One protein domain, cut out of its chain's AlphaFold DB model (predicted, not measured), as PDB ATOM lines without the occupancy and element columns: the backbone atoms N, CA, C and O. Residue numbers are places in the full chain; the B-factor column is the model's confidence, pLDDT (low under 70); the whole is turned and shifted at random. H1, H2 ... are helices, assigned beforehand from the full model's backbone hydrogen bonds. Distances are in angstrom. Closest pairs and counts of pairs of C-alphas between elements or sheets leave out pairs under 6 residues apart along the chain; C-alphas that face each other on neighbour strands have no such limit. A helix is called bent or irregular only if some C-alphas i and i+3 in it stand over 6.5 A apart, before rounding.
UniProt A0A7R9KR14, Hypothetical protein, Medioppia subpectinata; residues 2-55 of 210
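Overview. This is residues 2 to 55 of the 210 residues of the protein "Hypothetical protein" of Medioppia subpectinata (UniProt A0A7R9KR14). Two helices, H1 and H2, make an open V: the last residues of H1 come near the first residues of H2 at a tight turn, and from there the two arms spread away from each other. The V is flat, its longer arm is H1, and a short tail, residues 52 to 55, runs on past H2. The printed part has 54 residues with two named helices, H1 then H2 along the chain, and no named strand; the class is all helix. It is only just extended, close to loose, with a radius of gyration of the C-alphas of 15.2 A and spans of 41 by 35 by 10 A.

Arrangement. The longest helix is H1, residues 2 to 27. H2, residues 32 to 51, is close to H1 but not clearly touching, with 1 pair of C-alphas within 8 A. Their closest C-alphas are those of Ile 25 and Gly 32, 6.4 A apart. The two helices run opposite ways at a steep tilt of 42 degrees, and their centres are 18.4 A apart. Residues 2 to 20, which belong to H1, stand free. Residues 26 to 31 stand free too, and so do residues 37 to 55, of which 37 to 51 belong to H2. In H1 and H2 every O i to N i+4 pair is within hydrogen-bond range.

Along the chain. H1 has 26 residues and measures 37.4 A from C-alpha 2 at (182.435, 138.536, 101.856) to C-alpha 27 at (181.368, 172.565, 117.408). H2 has 20 residues and measures 28.1 A from C-alpha 32 to C-alpha 51 at (157.946, 148.399, 108.898). Neither helix is bent.

Size, cuts and confidence. The two C-alphas farthest apart are those of Arg 26 and Gly 55, at 40.9 A. The printed part has no cut, and the link from H1 to H2, 4 residues, is tight. The mean pLDDT of the printed part is 75.3; residues 28 to 32 and 47 to 55 are under 70.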
ATOM      1  N   TYR A   2     183.131 137.330 101.367       77.50
ATOM      2  CA  TYR A   2     182.435 138.536 101.856       77.50
ATOM      3  C   TYR A   2     182.639 138.859 103.345       77.50
ATOM      4  O   TYR A   2     182.449 139.995 103.758       77.50
ATOM      5  N   VAL A   3     183.055 137.884 104.155       86.69
ATOM      6  CA  VAL A   3     183.229 138.048 105.609       86.69
ATOM      7  C   VAL A   3     184.253 139.135 105.987       86.69
ATOM      8  O   VAL A   3     183.882 140.015 106.761       86.69
ATOM      9  N   PRO A   4     185.491 139.162 105.444       87.62
ATOM     10  CA  PRO A   4     186.449 140.220 105.786       87.62
ATOM     11  C   PRO A   4     185.976 141.606 105.333       87.62
ATOM     12  O   PRO A   4     186.203 142.589 106.033       87.62
ATOM     13  N   LEU A   5     185.259 141.682 104.208       89.44
ATOM     14  CA  LEU A   5     184.691 142.928 103.699       89.44
ATOM     15  C   LEU A   5     183.579 143.461 104.616       89.44
ATOM     16  O   LEU A   5     183.569 144.645 104.934       89.44
ATOM     17  N   ILE A   6     182.693 142.592 105.116       89.19
ATOM     18  CA  ILE A   6     181.664 142.971 106.097       89.19
ATOM     19  C   ILE A   6     182.314 143.470 107.394       89.19
ATOM     20  O   ILE A   6     181.906 144.503 107.921       89.19
ATOM     21  N   ILE A   7     183.349 142.781 107.886       88.75
ATOM     22  CA  ILE A   7     184.073 143.188 109.100       88.75
ATOM     23  C   ILE A   7     184.718 144.567 108.909       88.75
ATOM     24  O   ILE A   7     184.569 145.432 109.771       88.75
ATOM     25  N   ALA A   8     185.382 144.796 107.773       91.31
ATOM     26  CA  ALA A   8     186.013 146.075 107.466       91.31
ATOM     27  C   ALA A   8     184.987 147.216 107.389       91.31
ATOM     28  O   ALA A   8     185.190 148.259 108.006       91.31
ATOM     29  N   ILE A   9     183.859 147.008 106.704       90.06
ATOM     30  CA  ILE A   9     182.793 148.015 106.589       90.06
ATOM     31  C   ILE A   9     182.211 148.361 107.964       90.06
ATOM     32  O   ILE A   9     182.036 149.538 108.275       90.06
ATOM     33  N   VAL A  10     181.945 147.359 108.811       88.81
ATOM     34  CA  VAL A  10     181.424 147.582 110.170       88.81
ATOM     35  C   VAL A  10     182.432 148.347 111.025       88.81
ATOM     36  O   VAL A  10     182.050 149.287 111.723       88.81
ATOM     37  N   PHE A  11     183.713 147.983 110.954       85.62
ATOM     38  CA  PHE A  11     184.766 148.652 111.713       85.62
ATOM     39  C   PHE A  11     184.913 150.119 111.300       85.62
ATOM     40  O   PHE A  11     184.846 151.007 112.149       85.62
ATOM     41  N   ILE A  12     185.022 150.383 109.994       91.75
ATOM     42  CA  ILE A  12     185.146 151.740 109.446       91.75
ATOM     43  C   ILE A  12     183.918 152.581 109.813       91.75
ATOM     44  O   ILE A  12     184.074 153.708 110.274       91.75
ATOM     45  N   SER A  13     182.709 152.028 109.676       86.88
ATOM     46  CA  SER A  13     181.462 152.712 110.040       86.88
ATOM     47  C   SER A  13     181.415 153.081 111.528       86.88
ATOM     48  O   SER A  13     181.085 154.213 111.882       86.88
ATOM     49  N   CYS A  14     181.819 152.160 112.409       83.81
ATOM     50  CA  CYS A  14     181.862 152.406 113.849       83.81
ATOM     51  C   CYS A  14     182.852 153.526 114.205       83.81
ATOM     52  O   CYS A  14     182.496 154.459 114.927       83.81
ATOM     53  N   CYS A  15     184.069 153.474 113.655       82.44
ATOM     54  CA  CYS A  15     185.084 154.502 113.875       82.44
ATOM     55  C   CYS A  15     184.633 155.869 113.347       82.44
ATOM     56  O   CYS A  15     184.773 156.872 114.045       82.44
ATOM     57  N   LEU A  16     184.051 155.908 112.145       86.00
ATOM     58  CA  LEU A  16     183.588 157.147 111.529       86.00
ATOM     59  C   LEU A  16     182.452 157.791 112.334       86.00
ATOM     60  O   LEU A  16     182.455 159.005 112.516       86.00
ATOM     61  N   ASN A  17     181.527 156.988 112.870       83.00
ATOM     62  CA  ASN A  17     180.449 157.472 113.733       83.00
ATOM     63  C   ASN A  17     180.994 158.178 114.988       83.00
ATOM     64  O   ASN A  17     180.576 159.289 115.304       83.00
ATOM     65  N   VAL A  18     181.975 157.575 115.670       78.12
ATOM     66  CA  VAL A  18     182.593 158.180 116.864       78.12
ATOM     67  C   VAL A  18     183.303 159.489 116.519       78.12
ATOM     68  O   VAL A  18     183.098 160.485 117.206       78.12
ATOM     69  N   VAL A  19     184.084 159.511 115.436       80.62
ATOM     70  CA  VAL A  19     184.797 160.717 114.981       80.62
ATOM     71  C   VAL A  19     183.819 161.834 114.615       80.62
ATOM     72  O   VAL A  19     184.031 162.988 114.978       80.62
ATOM     73  N   PHE A  20     182.726 161.502 113.926       80.62
ATOM     74  CA  PHE A  20     181.708 162.473 113.543       80.62
ATOM     75  C   PHE A  20     180.977 163.043 114.762       80.62
ATOM     76  O   PHE A  20     180.793 164.255 114.870       80.62
ATOM     77  N   LEU A  21     180.614 162.182 115.713       75.69
ATOM     78  CA  LEU A  21     179.990 162.589 116.968       75.69
ATOM     79  C   LEU A  21     180.923 163.491 117.789       75.69
ATOM     80  O   LEU A  21     180.485 164.521 118.300       75.69
ATOM     81  N   GLU A  22     182.212 163.161 117.862       75.56
ATOM     82  CA  GLU A  22     183.212 164.003 118.521       75.56
ATOM     83  C   GLU A  22     183.352 165.368 117.830       75.56
ATOM     84  O   GLU A  22     183.360 166.401 118.501       75.56
ATOM     85  N   ALA A  23     183.405 165.395 116.496       78.25
ATOM     86  CA  ALA A  23     183.480 166.633 115.726       78.25
ATOM     87  C   ALA A  23     182.249 167.532 115.943       78.25
ATOM     88  O   ALA A  23     182.400 168.738 116.139       78.25
ATOM     89  N   MET A  24     181.041 166.956 115.976       74.62
ATOM     90  CA  MET A  24     179.796 167.696 116.222       74.62
ATOM     91  C   MET A  24     179.736 168.288 117.634       74.62
ATOM     92  O   MET A  24     179.359 169.447 117.805       74.62
ATOM     93  N   ILE A  25     180.151 167.526 118.650       70.00
ATOM     94  CA  ILE A  25     180.163 167.998 120.042       70.00
ATOM     95  C   ILE A  25     181.208 169.104 120.242       70.00
ATOM     96  O   ILE A  25     180.950 170.055 120.979       70.00
ATOM     97  N   ARG A  26     182.360 169.033 119.558       72.44
ATOM     98  CA  ARG A  26     183.371 170.107 119.583       72.44
ATOM     99  C   ARG A  26     182.856 171.423 118.997       72.44
ATOM    100  O   ARG A  26     183.306 172.478 119.428       72.44
ATOM    101  N   TYR A  27     181.935 171.369 118.034       77.00
ATOM    102  CA  TYR A  27     181.368 172.565 117.408       77.00
ATOM    103  C   TYR A  27     180.303 173.248 118.282       77.00
ATOM    104  O   TYR A  27     180.104 174.458 118.198       77.00
ATOM    105  N   SER A  28     179.597 172.497 119.132       68.94
ATOM    106  CA  SER A  28     178.582 173.043 120.044       68.94
ATOM    107  C   SER A  28     178.546 172.256 121.362       68.94
ATOM    108  O   SER A  28     177.800 171.275 121.470       68.94
ATOM    109  N   PRO A  29     179.327 172.665 122.380       60.41
ATOM    110  CA  PRO A  29     179.338 172.008 123.683       60.41
ATOM    111  C   PRO A  29     177.977 172.205 124.367       60.41
ATOM    112  O   PRO A  29     177.605 173.313 124.734       60.41
ATOM    113  N   GLY A  30     177.194 171.127 124.471       66.69
ATOM    114  CA  GLY A  30     175.838 171.135 125.046       66.69
ATOM    115  C   GLY A  30     174.754 170.530 124.146       66.69
ATOM    116  O   GLY A  30     173.683 170.174 124.631       66.69
ATOM    117  N   SER A  31     175.034 170.317 122.856       66.50
ATOM    118  CA  SER A  31     174.074 169.744 121.896       66.50
ATOM    119  C   SER A  31     173.930 168.216 121.972       66.50
ATOM    120  O   SER A  31     173.102 167.641 121.266       66.50
ATOM    121  N   GLY A  32     174.689 167.542 122.844       67.38
ATOM    122  CA  GLY A  32     174.746 166.077 122.927       67.38
ATOM    123  C   GLY A  32     173.379 165.404 123.079       67.38
ATOM    124  O   GLY A  32     173.092 164.461 122.350       67.38
ATOM    125  N   ASN A  33     172.509 165.935 123.948       70.25
ATOM    126  CA  ASN A  33     171.153 165.404 124.158       70.25
ATOM    127  C   ASN A  33     170.253 165.571 122.927       70.25
ATOM    128  O   ASN A  33     169.415 164.716 122.645       70.25
ATOM    129  N   LEU A  34     170.424 166.670 122.187       75.44
ATOM    130  CA  LEU A  34     169.664 166.932 120.969       75.44
ATOM    131  C   LEU A  34     170.103 165.988 119.843       75.44
ATOM    132  O   LEU A  34     169.266 165.497 119.094       75.44
ATOM    133  N   ILE A  35     171.404 165.692 119.760       75.50
ATOM    134  CA  ILE A  35     171.965 164.744 118.792       75.50
ATOM    135  C   ILE A  35     171.412 163.336 119.044       75.50
ATOM    136  O   ILE A  35     170.898 162.717 118.115       75.50
ATOM    137  N   THR A  36     171.449 162.838 120.284       73.31
ATOM    138  CA  THR A  36     170.867 161.525 120.617       73.31
ATOM    139  C   THR A  36     169.363 161.499 120.398       73.31
ATOM    140  O   THR A  36     168.858 160.531 119.835       73.31
ATOM    141  N   PHE A  37     168.642 162.560 120.771       76.00
ATOM    142  CA  PHE A  37     167.211 162.667 120.488       76.00
ATOM    143  C   PHE A  37     166.922 162.598 118.984       76.00
ATOM    144  O   PHE A  37     166.076 161.818 118.558       76.00
ATOM    145  N   SER A  38     167.662 163.351 118.167       79.06
ATOM    146  CA  SER A  38     167.519 163.332 116.711       79.06
ATOM    147  C   SER A  38     167.869 161.967 116.120       79.06
ATOM    148  O   SER A  38     167.219 161.534 115.173       79.06
ATOM    149  N   GLN A  39     168.871 161.277 116.669       79.44
ATOM    150  CA  GLN A  39     169.242 159.930 116.245       79.44
ATOM    151  C   GLN A  39     168.117 158.933 116.543       79.44
ATOM    152  O   GLN A  39     167.720 158.182 115.656       79.44
ATOM    153  N   PHE A  40     167.558 158.963 117.756       77.81
ATOM    154  CA  PHE A  40     166.408 158.131 118.116       77.81
ATOM    155  C   PHE A  40     165.179 158.455 117.270       77.81
ATOM    156  O   PHE A  40     164.512 157.538 116.802       77.81
ATOM    157  N   LEU A  41     164.905 159.738 117.021       79.88
ATOM    158  CA  LEU A  41     163.794 160.170 116.181       79.88
ATOM    159  C   LEU A  41     163.959 159.679 114.740       79.88
ATOM    160  O   LEU A  41     163.013 159.154 114.162       79.88
ATOM    161  N   PHE A  42     165.157 159.804 114.170       82.62
ATOM    162  CA  PHE A  42     165.438 159.328 112.819       82.62
ATOM    163  C   PHE A  42     165.267 157.809 112.708       82.62
ATOM    164  O   PHE A  42     164.615 157.339 111.780       82.62
ATOM    165  N   ILE A  43     165.781 157.048 113.681       79.19
ATOM    166  CA  ILE A  43     165.609 155.589 113.744       79.19
ATOM    167  C   ILE A  43     164.127 155.224 113.889       79.19
ATOM    168  O   ILE A  43     163.649 154.329 113.198       79.19
ATOM    169  N   ALA A  44     163.379 155.936 114.733       73.56
ATOM    170  CA  ALA A  44     161.951 155.707 114.917       73.56
ATOM    171  C   ALA A  44     161.156 155.992 113.632       73.56
ATOM    172  O   ALA A  44     160.261 155.226 113.282       73.56
ATOM    173  N   VAL A  45     161.492 157.061 112.903       77.06
ATOM    174  CA  VAL A  45     160.842 157.429 111.637       77.06
ATOM    175  C   VAL A  45     161.200 156.451 110.517       77.06
ATOM    176  O   VAL A  45     160.304 156.016 109.795       77.06
ATOM    177  N   GLU A  46     162.469 156.060 110.374       74.62
ATOM    178  CA  GLU A  46     162.894 155.061 109.382       74.62
ATOM    179  C   GLU A  46     162.275 153.693 109.686       74.62
ATOM    180  O   GLU A  46     161.672 153.086 108.802       74.62
ATOM    181  N   GLY A  47     162.294 153.265 110.951       65.50
ATOM    182  CA  GLY A  47     161.614 152.056 111.404       65.50
ATOM    183  C   GLY A  47     160.110 152.110 111.133       65.50
ATOM    184  O   GLY A  47     159.535 151.128 110.660       65.50
ATOM    185  N   PHE A  48     159.468 153.260 111.366       66.88
ATOM    186  CA  PHE A  48     158.053 153.461 111.063       66.88
ATOM    187  C   PHE A  48     157.780 153.365 109.563       66.88
ATOM    188  O   PHE A  48     156.878 152.639 109.169       66.88
ATOM    189  N   LEU A  49     158.569 154.014 108.707       67.88
ATOM    190  CA  LEU A  49     158.384 153.973 107.251       67.88
ATOM    191  C   LEU A  49     158.705 152.593 106.645       67.88
ATOM    192  O   LEU A  49     158.038 152.155 105.708       67.88
ATOM    193  N   SER A  50     159.706 151.894 107.182       61.31
ATOM    194  CA  SER A  50     160.206 150.610 106.670       61.31
ATOM    195  C   SER A  50     159.345 149.419 107.114       61.31
ATOM    196  O   SER A  50     159.098 148.497 106.328       61.31
ATOM    197  N   THR A  51     158.832 149.443 108.350       54.41
ATOM    198  CA  THR A  51     157.946 148.399 108.898       54.41
ATOM    199  C   THR A  51     156.467 148.715 108.668       54.41
ATOM    200  O   THR A  51     155.689 147.817 108.337       54.41
ATOM    201  N   SER A  52     156.060 149.984 108.749       48.09
ATOM    202  CA  SER A  52     154.697 150.411 108.427       48.09
ATOM    203  C   SER A  52     154.577 150.724 106.935       48.09
ATOM    204  O   SER A  52     154.434 151.870 106.516       48.09
ATOM    205  N   ARG A  53     154.465 149.678 106.106       52.44
ATOM    206  CA  ARG A  53     153.590 149.783 104.924       52.44
ATOM    207  C   ARG A  53     152.134 149.870 105.407       52.44
ATOM    208  O   ARG A  53     151.372 148.916 105.276       52.44
ATOM    209  N   CYS A  54     151.779 151.005 106.016       46.12
ATOM    210  CA  CYS A  54     150.429 151.371 106.442       46.12
ATOM    211  C   CYS A  54     149.739 150.318 107.340       46.12
ATOM    212  O   CYS A  54     148.664 149.821 107.007       46.12
ATOM    213  N   GLY A  55     150.357 149.939 108.468       50.72
ATOM    214  CA  GLY A  55     149.670 149.197 109.542       50.72
ATOM    215  C   GLY A  55     149.113 147.807 109.186       50.72
ATOM    216  O   GLY A  55     148.225 147.314 109.879       50.72
TER     217      GLY A  55